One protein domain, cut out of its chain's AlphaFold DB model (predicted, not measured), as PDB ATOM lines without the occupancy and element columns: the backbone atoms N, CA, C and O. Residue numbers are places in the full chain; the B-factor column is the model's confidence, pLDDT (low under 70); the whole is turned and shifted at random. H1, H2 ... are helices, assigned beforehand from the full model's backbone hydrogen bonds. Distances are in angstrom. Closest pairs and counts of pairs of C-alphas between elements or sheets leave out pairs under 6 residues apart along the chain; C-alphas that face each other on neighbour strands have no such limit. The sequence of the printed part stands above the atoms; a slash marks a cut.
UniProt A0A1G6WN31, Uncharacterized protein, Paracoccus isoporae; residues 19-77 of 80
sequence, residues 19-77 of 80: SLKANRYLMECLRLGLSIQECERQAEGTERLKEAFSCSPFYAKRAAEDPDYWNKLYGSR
ATOM      1  N   SER A  19      23.511 -13.493  -1.240       88.06
ATOM      2  CA  SER A  19      22.962 -14.489  -0.317       88.06
ATOM      3  C   SER A  19      21.976 -15.422  -1.017       88.06
ATOM      4  O   SER A  19      22.042 -16.641  -0.840       88.06
ATOM      5  N   LEU A  20      21.091 -14.871  -1.855       91.44
ATOM      6  CA  LEU A  20      20.163 -15.671  -2.645       91.44
ATOM      7  C   LEU A  20      20.906 -16.508  -3.698       91.44
ATOM      8  O   LEU A  20      20.656 -17.706  -3.799       91.44
ATOM      9  N   LYS A  21      21.874 -15.928  -4.420       93.75
ATOM     10  CA  LYS A  21      22.703 -16.647  -5.409       93.75
ATOM     11  C   LYS A  21      23.451 -17.833  -4.801       93.75
ATOM     12  O   LYS A  21      23.592 -18.863  -5.460       93.75
ATOM     13  N   ALA A  22      23.911 -17.709  -3.556       90.94
ATOM     14  CA  ALA A  22      24.587 -18.785  -2.835       90.94
ATOM     15  C   ALA A  22      23.639 -19.931  -2.422       90.94
ATOM     16  O   ALA A  22      24.091 -21.055  -2.193       90.94
ATOM     17  N   ASN A  23      22.327 -19.682  -2.347       91.88
ATOM     18  CA  ASN A  23      21.332 -20.669  -1.942       91.88
ATOM     19  C   ASN A  23      20.754 -21.408  -3.161       91.88
ATOM     20  O   ASN A  23      19.806 -20.961  -3.811       91.88
ATOM     21  N   ARG A  24      21.317 -22.588  -3.457       92.75
ATOM     22  CA  ARG A  24      20.933 -23.405  -4.620       92.75
ATOM     23  C   ARG A  24      19.439 -23.743  -4.652       92.75
ATOM     24  O   ARG A  24      18.844 -23.707  -5.726       92.75
ATOM     25  N   TYR A  25      18.844 -24.060  -3.502       92.44
ATOM     26  CA  TYR A  25      17.422 -24.389  -3.406       92.44
ATOM     27  C   TYR A  25      16.540 -23.200  -3.802       92.44
ATOM     28  O   TYR A  25      15.653 -23.341  -4.640       92.44
ATOM     29  N   LEU A  26      16.819 -22.008  -3.268       93.12
ATOM     30  CA  LEU A  26      16.025 -20.815  -3.574       93.12
ATOM     31  C   LEU A  26      16.257 -20.291  -4.996       93.12
ATOM     32  O   LEU A  26      15.317 -19.795  -5.616       93.12
ATOM     33  N   MET A  27      17.463 -20.459  -5.549       95.31
ATOM     34  CA  MET A  27      17.725 -20.197  -6.970       95.31
ATOM     35  C   MET A  27      16.929 -21.138  -7.882       95.31
ATOM     36  O   MET A  27      16.426 -20.710  -8.920       95.31
ATOM     37  N   GLU A  28      16.759 -22.400  -7.488       94.69
ATOM     38  CA  GLU A  28      15.900 -23.340  -8.208       94.69
ATOM     39  C   GLU A  28      14.418 -22.954  -8.085       94.69
ATOM     40  O   GLU A  28      13.707 -22.940  -9.088       94.69
ATOM     41  N   CYS A  29      13.949 -22.544  -6.902       92.00
ATOM     42  CA  CYS A  29      12.591 -22.014  -6.731       92.00
ATOM     43  C   CYS A  29      12.340 -20.769  -7.595       92.00
ATOM     44  O   CYS A  29      11.290 -20.669  -8.232       92.00
ATOM     45  N   LEU A  30      13.313 -19.857  -7.663       93.06
ATOM     46  CA  LEU A  30      13.266 -18.686  -8.536       93.06
ATOM     47  C   LEU A  30      13.156 -19.105 -10.009       93.06
ATOM     48  O   LEU A  30      12.280 -18.629 -10.729       93.06
ATOM     49  N   ARG A  31      13.990 -20.055 -10.448       94.81
ATOM     50  CA  ARG A  31      13.950 -20.613 -11.810       94.81
ATOM     51  C   ARG A  31      12.599 -21.261 -12.139       94.81
ATOM     52  O   ARG A  31      12.170 -21.221 -13.289       94.81
ATOM     53  N   LEU A  32      11.939 -21.856 -11.147       94.94
ATOM     54  CA  LEU A  32      10.618 -22.483 -11.270       94.94
ATOM     55  C   LEU A  32       9.447 -21.484 -11.195       94.94
ATOM     56  O   LEU A  32       8.300 -21.894 -11.364       94.94
ATOM     57  N   GLY A  33       9.717 -20.190 -10.995       91.81
ATOM     58  CA  GLY A  33       8.716 -19.120 -11.070       91.81
ATOM     59  C   GLY A  33       8.314 -18.501  -9.731       91.81
ATOM     60  O   GLY A  33       7.373 -17.706  -9.700       91.81
ATOM     61  N   LEU A  34       8.998 -18.826  -8.629       91.31
ATOM     62  CA  LEU A  34       8.837 -18.086  -7.375       91.31
ATOM     63  C   LEU A  34       9.377 -16.656  -7.547       91.31
ATOM     64  O   LEU A  34      10.366 -16.445  -8.247       91.31
ATOM     65  N   SER A  35       8.730 -15.654  -6.944       93.00
ATOM     66  CA  SER A  35       9.178 -14.268  -7.113       93.00
ATOM     67  C   SER A  35      10.518 -14.026  -6.414       93.00
ATOM     68  O   SER A  35      10.787 -14.589  -5.355       93.00
ATOM     69  N   ILE A  36      11.345 -13.134  -6.968       93.75
ATOM     70  CA  ILE A  36      12.643 -12.780  -6.365       93.75
ATOM     71  C   ILE A  36      12.451 -12.270  -4.937       93.75
ATOM     72  O   ILE A  36      13.143 -12.720  -4.038       93.75
ATOM     73  N   GLN A  37      11.448 -11.423  -4.698       92.62
ATOM     74  CA  GLN A  37      11.128 -10.914  -3.358       92.62
ATOM     75  C   GLN A  37      10.804 -12.031  -2.353       92.62
ATOM     76  O   GLN A  37      11.194 -11.958  -1.190       92.62
ATOM     77  N   GLU A  38      10.086 -13.066  -2.792       91.56
ATOM     78  CA  GLU A  38       9.777 -14.228  -1.965       91.56
ATOM     79  C   GLU A  38      11.038 -15.043  -1.668       91.56
ATOM     80  O   GLU A  38      11.264 -15.412  -0.517       91.56
ATOM     81  N   CYS A  39      11.880 -15.276  -2.676       93.19
ATOM     82  CA  CYS A  39      13.153 -15.966  -2.498       93.19
ATOM     83  C   CYS A  39      14.098 -15.204  -1.558       93.19
ATOM     84  O   CYS A  39      14.685 -15.821  -0.677       93.19
ATOM     85  N   GLU A  40      14.207 -13.879  -1.677       94.19
ATOM     86  CA  GLU A  40      14.997 -13.043  -0.759       94.19
ATOM     87  C   GLU A  40      14.471 -13.142   0.676       94.19
ATOM     88  O   GLU A  40      15.231 -13.396   1.611       94.19
ATOM     89  N   ARG A  41      13.145 -13.037   0.859       92.06
ATOM     90  CA  ARG A  41      12.532 -13.187   2.184       92.06
ATOM     91  C   ARG A  41      12.832 -14.556   2.791       92.06
ATOM     92  O   ARG A  41      13.112 -14.646   3.986       92.06
ATOM     93  N   GLN A  42      12.768 -15.617   1.986       92.44
ATOM     94  CA  GLN A  42      13.109 -16.967   2.432       92.44
ATOM     95  C   GLN A  42      14.599 -17.106   2.748       92.44
ATOM     96  O   GLN A  42      14.927 -17.752   3.740       92.44
ATOM     97  N   ALA A  43      15.492 -16.489   1.972       93.19
ATOM     98  CA  ALA A  43      16.931 -16.518   2.224       93.19
ATOM     99  C   ALA A  43      17.261 -15.875   3.577       93.19
ATOM    100  O   ALA A  43      17.890 -16.507   4.426       93.19
ATOM    101  N   GLU A  44      16.751 -14.667   3.828       92.81
ATOM    102  CA  GLU A  44      16.916 -13.997   5.121       92.81
ATOM    103  C   GLU A  44      16.290 -14.791   6.270       92.81
ATOM    104  O   GLU A  44      16.883 -14.929   7.340       92.81
ATOM    105  N   GLY A  45      15.075 -15.306   6.066       92.31
ATOM    106  CA  GLY A  45      14.366 -16.086   7.073       92.31
ATOM    107  C   GLY A  45      15.114 -17.362   7.449       92.31
ATOM    108  O   GLY A  45      15.206 -17.696   8.627       92.31
ATOM    109  N   THR A  46      15.702 -18.029   6.458       91.88
ATOM    110  CA  THR A  46      16.512 -19.239   6.623       91.88
ATOM    111  C   THR A  46      17.773 -18.966   7.442       91.88
ATOM    112  O   THR A  46      18.071 -19.737   8.354       91.88
ATOM    113  N   GLU A  47      18.480 -17.858   7.189       92.12
ATOM    114  CA  GLU A  47      19.663 -17.487   7.982       92.12
ATOM    115  C   GLU A  47      19.301 -17.171   9.439       92.12
ATOM    116  O   GLU A  47      19.931 -17.707  10.349       92.12
ATOM    117  N   ARG A  48      18.215 -16.425   9.692       92.12
ATOM    118  CA  ARG A  48      17.733 -16.184  11.071       92.12
ATOM    119  C   ARG A  48      17.382 -17.487  11.791       92.12
ATOM    120  O   ARG A  48      17.658 -17.650  12.978       92.12
ATOM    121  N   LEU A  49      16.773 -18.430  11.070       91.00
ATOM    122  CA  LEU A  49      16.382 -19.735  11.602       91.00
ATOM    123  C   LEU A  49      17.617 -20.574  11.961       91.00
ATOM    124  O   LEU A  49      17.685 -21.185  13.028       91.00
ATOM    125  N   LYS A  50      18.640 -20.543  11.107       91.81
ATOM    126  CA  LYS A  50      19.933 -21.170  11.369       91.81
ATOM    127  C   LYS A  50      20.636 -20.538  12.569       91.81
ATOM    128  O   LYS A  50      21.080 -21.272  13.447       91.81
ATOM    129  N   GLU A  51      20.711 -19.214  12.658       93.19
ATOM    130  CA  GLU A  51      21.311 -18.517  13.804       93.19
ATOM    131  C   GLU A  51      20.628 -18.896  15.124       93.19
ATOM    132  O   GLU A  51      21.306 -19.223  16.098       93.19
ATOM    133  N   ALA A  52      19.295 -18.936  15.144       92.38
ATOM    134  CA  ALA A  52      18.535 -19.223  16.355       92.38
ATOM    135  C   ALA A  52      18.629 -20.690  16.817       92.38
ATOM    136  O   ALA A  52      18.609 -20.951  18.020       92.38
ATOM    137  N   PHE A  53      18.741 -21.655  15.895       91.44
ATOM    138  CA  PHE A  53      18.596 -23.080  16.229       91.44
ATOM    139  C   PHE A  53      19.844 -23.929  15.993       91.44
ATOM    140  O   PHE A  53      19.900 -25.059  16.482       91.44
ATOM    141  N   SER A  54      20.870 -23.418  15.305       90.62
ATOM    142  CA  SER A  54      22.117 -24.163  15.053       90.62
ATOM    143  C   SER A  54      22.885 -24.536  16.324       90.62
ATOM    144  O   SER A  54      23.656 -25.491  16.305       90.62
ATOM    145  N   CYS A  55      22.646 -23.848  17.444       93.56
ATOM    146  CA  CYS A  55      23.227 -24.197  18.741       93.56
ATOM    147  C   CYS A  55      22.656 -25.500  19.331       93.56
ATOM    148  O   CYS A  55      23.284 -26.122  20.187       93.56
ATOM    149  N   SER A  56      21.476 -25.935  18.880       94.25
ATOM    150  CA  SER A  56      20.853 -27.167  19.345       94.25
ATOM    151  C   SER A  56      21.398 -28.369  18.564       94.25
ATOM    152  O   SER A  56      21.271 -28.410  17.335       94.25
ATOM    153  N   PRO A  57      21.928 -29.405  19.251       94.94
ATOM    154  CA  PRO A  57      22.484 -30.590  18.595       94.94
ATOM    155  C   PRO A  57      21.498 -31.296  17.661       94.94
ATOM    156  O   PRO A  57      21.903 -31.882  16.660       94.94
ATOM    157  N   PHE A  58      20.199 -31.226  17.964       92.62
ATOM    158  CA  PHE A  58      19.153 -31.817  17.133       92.62
ATOM    159  C   PHE A  58      19.078 -31.159  15.749       92.62
ATOM    160  O   PHE A  58      19.097 -31.855  14.733       92.62
ATOM    161  N   TYR A  59      19.024 -29.824  15.701       92.81
ATOM    162  CA  TYR A  59      18.946 -29.089  14.439       92.81
ATOM    163  C   TYR A  59      20.289 -29.092  13.707       92.81
ATOM    164  O   TYR A  59      20.309 -29.275  12.494       92.81
ATOM    165  N   ALA A  60      21.406 -28.979  14.436       93.69
ATOM    166  CA  ALA A  60      22.745 -29.050  13.855       93.69
ATOM    167  C   ALA A  60      22.997 -30.390  13.147       93.69
ATOM    168  O   ALA A  60      23.480 -30.408  12.018       93.69
ATOM    169  N   LYS A  61      22.604 -31.513  13.770       95.75
ATOM    170  CA  LYS A  61      22.719 -32.840  13.156       95.75
ATOM    171  C   LYS A  61      21.890 -32.943  11.874       95.75
ATOM    172  O   LYS A  61      22.397 -33.408  10.862       95.75
ATOM    173  N   ARG A  62      20.641 -32.469  11.894       94.06
ATOM    174  CA  ARG A  62      19.771 -32.505  10.708       94.06
ATOM    175  C   ARG A  62      20.277 -31.625   9.570       94.06
ATOM    176  O   ARG A  62      20.258 -32.057   8.424       94.06
ATOM    177  N   ALA A  63      20.778 -30.435   9.885       92.88
ATOM    178  CA  ALA A  63      21.391 -29.550   8.903       92.88
ATOM    179  C   ALA A  63      22.692 -30.116   8.307       92.88
ATOM    180  O   ALA A  63      23.030 -29.796   7.173       92.88
ATOM    181  N   ALA A  64      23.423 -30.950   9.053       93.62
ATOM    182  CA  ALA A  64      24.600 -31.646   8.537       93.62
ATOM    183  C   ALA A  64      24.237 -32.809   7.594       93.62
ATOM    184  O   ALA A  64      25.009 -33.129   6.695       93.62
ATOM    185  N   GLU A  65      23.077 -33.441   7.797       95.25
ATOM    186  CA  GLU A  65      22.570 -34.530   6.951       95.25
ATOM    187  C   GLU A  65      21.895 -34.015   5.665       95.25
ATOM    188  O   GLU A  65      21.971 -34.675   4.629       95.25
ATOM    189  N   ASP A  66      21.254 -32.843   5.713       92.56
ATOM    190  CA  ASP A  66      20.517 -32.246   4.596       92.56
ATOM    191  C   ASP A  66      20.919 -30.771   4.384       92.56
ATOM    192  O   ASP A  66      20.532 -29.909   5.178       92.56
ATOM    193  N   PRO A  67      21.652 -30.447   3.298       87.88
ATOM    194  CA  PRO A  67      22.072 -29.078   2.987       87.88
ATOM    195  C   PRO A  67      20.917 -28.080   2.835       87.88
ATOM    196  O   PRO A  67      21.093 -26.893   3.104       87.88
ATOM    197  N   ASP A  68      19.728 -28.554   2.449       90.38
ATOM    198  CA  ASP A  68      18.536 -27.723   2.260       90.38
ATOM    199  C   ASP A  68      17.619 -27.724   3.492       90.38
ATOM    200  O   ASP A  68      16.506 -27.192   3.444       90.38
ATOM    201  N   TYR A  69      18.065 -28.312   4.609       92.81
ATOM    202  CA  TYR A  69      17.258 -28.490   5.813       92.81
ATOM    203  C   TYR A  69      16.630 -27.188   6.299       92.81
ATOM    204  O   TYR A  69      15.434 -27.148   6.580       92.81
ATOM    205  N   TRP A  70      17.414 -26.111   6.370       92.75
ATOM    206  CA  TRP A  70      16.929 -24.824   6.860       92.75
ATOM    207  C   TRP A  70      15.864 -24.221   5.936       92.75
ATOM    208  O   TRP A  70      14.856 -23.721   6.431       92.75
ATOM    209  N   ASN A  71      16.025 -24.353   4.613       91.75
ATOM    210  CA  ASN A  71      15.026 -23.909   3.637       91.75
ATOM    211  C   ASN A  71      13.720 -24.709   3.777       91.75
ATOM    212  O   ASN A  71      12.629 -24.140   3.786       91.75
ATOM    213  N   LYS A  72      13.818 -26.038   3.931       89.94
ATOM    214  CA  LYS A  72      12.659 -26.922   4.143       89.94
ATOM    215  C   LYS A  72      11.967 -26.627   5.469       89.94
ATOM    216  O   LYS A  72      10.740 -26.603   5.523       89.94
ATOM    217  N   LEU A  73      12.739 -26.381   6.525       88.88
ATOM    218  CA  LEU A  73      12.221 -26.042   7.844       88.88
ATOM    219  C   LEU A  73      11.481 -24.701   7.807       88.88
ATOM    220  O   LEU A  73      10.334 -24.648   8.244       88.88
ATOM    221  N   TYR A  74      12.059 -23.666   7.191       88.44
ATOM    222  CA  TYR A  74      11.383 -22.383   6.982       88.44
ATOM    223  C   TYR A  74      10.108 -22.538   6.129       88.44
ATOM    224  O   TYR A  74       9.030 -22.072   6.499       88.44
ATOM    225  N   GLY A  75      10.201 -23.265   5.011       82.31
ATOM    226  CA  GLY A  75       9.088 -23.502   4.088       82.31
ATOM    227  C   GLY A  75       7.970 -24.389   4.645       82.31
ATOM    228  O   GLY A  75       6.835 -24.307   4.175       82.31
ATOM    229  N   SER A  76       8.245 -25.198   5.673       81.19
ATOM    230  CA  SER A  76       7.263 -26.096   6.297       81.19
ATOM    231  C   SER A  76       6.155 -25.377   7.079       81.19
ATOM    232  O   SER A  76       5.241 -26.034   7.574       81.19
ATOM    233  N   ARG A  77       6.190 -24.034   7.149       63.88
ATOM    234  CA  ARG A  77       5.204 -23.194   7.849       63.88
ATOM    235  C   ARG A  77       4.997 -23.603   9.307       63.88
ATOM    236  O   ARG A  77       3.898 -23.435   9.837       63.88
TER     237      ARG A  77
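Overview. This is residues 19 to 77 of the 80 residues of an uncharacterized protein of Paracoccus isoporae (UniProt A0A1G6WN31). One long helix, H3, makes the backbone of an elongated form, and shorter helices are set along its length: H2 folds back along its first part as a helical hairpin, with the short H1 beside them, and H5 crosses its middle. H4 lies near the last end of H3 and is joined to H5 by a corner. The printed part has 59 residues, with five named helices in the order H1 to H5 and no named strand, and its class is all helix. It is compact, with a radius of gyration of the C-alphas of 11.4 A, and spans 34 by 21 by 18 A.

Along the chain. H1 is residues 19 to 22, 5.2 A long, from C-alpha 19 at (22.962, -14.489, -0.317). H2 is residues 24 to 31, 10.4 A. H3 is residues 36 to 53, 25.5 A, from C-alpha 36 at (12.643, -12.780, -6.365). H4 is residues 57 to 65, 12.3 A. H5 is residues 69 to 75, 9.7 A, with C-alpha 75 at (9.088, -23.502, 4.088).

Arrangement. H3 is the hub, touching three helices. Its residues 39 to 43 touch H1, closest at the C-alphas of Leu 20 and Ala 43, 5.9 A. Its residues 36 to 43 touch H2, closest at Leu 26 and Cys 39, C-alphas 5.7 A apart, at a shallow tilt of 20 degrees, opposite ways. Its residues 42 to 50 touch H5, closest at Thr 46 and Trp 70, C-alphas 5.6 A apart, at a steep tilt of 57 degrees. H4 and H5 only just touch, with 3 pairs of C-alphas within 8 A, and only at the corner. Every O i to N i+4 pair is within hydrogen-bond range in H2, H3, H4 and H5; H1 is too short for such a pair.

Size, cuts and confidence. The C-alphas of Gly 33 and Pro 57, the two farthest apart, are 34.7 A apart. The printed part has no cut, and its four links are tight. Mean pLDDT of the printed part is 91.6; residue 77 is under 70.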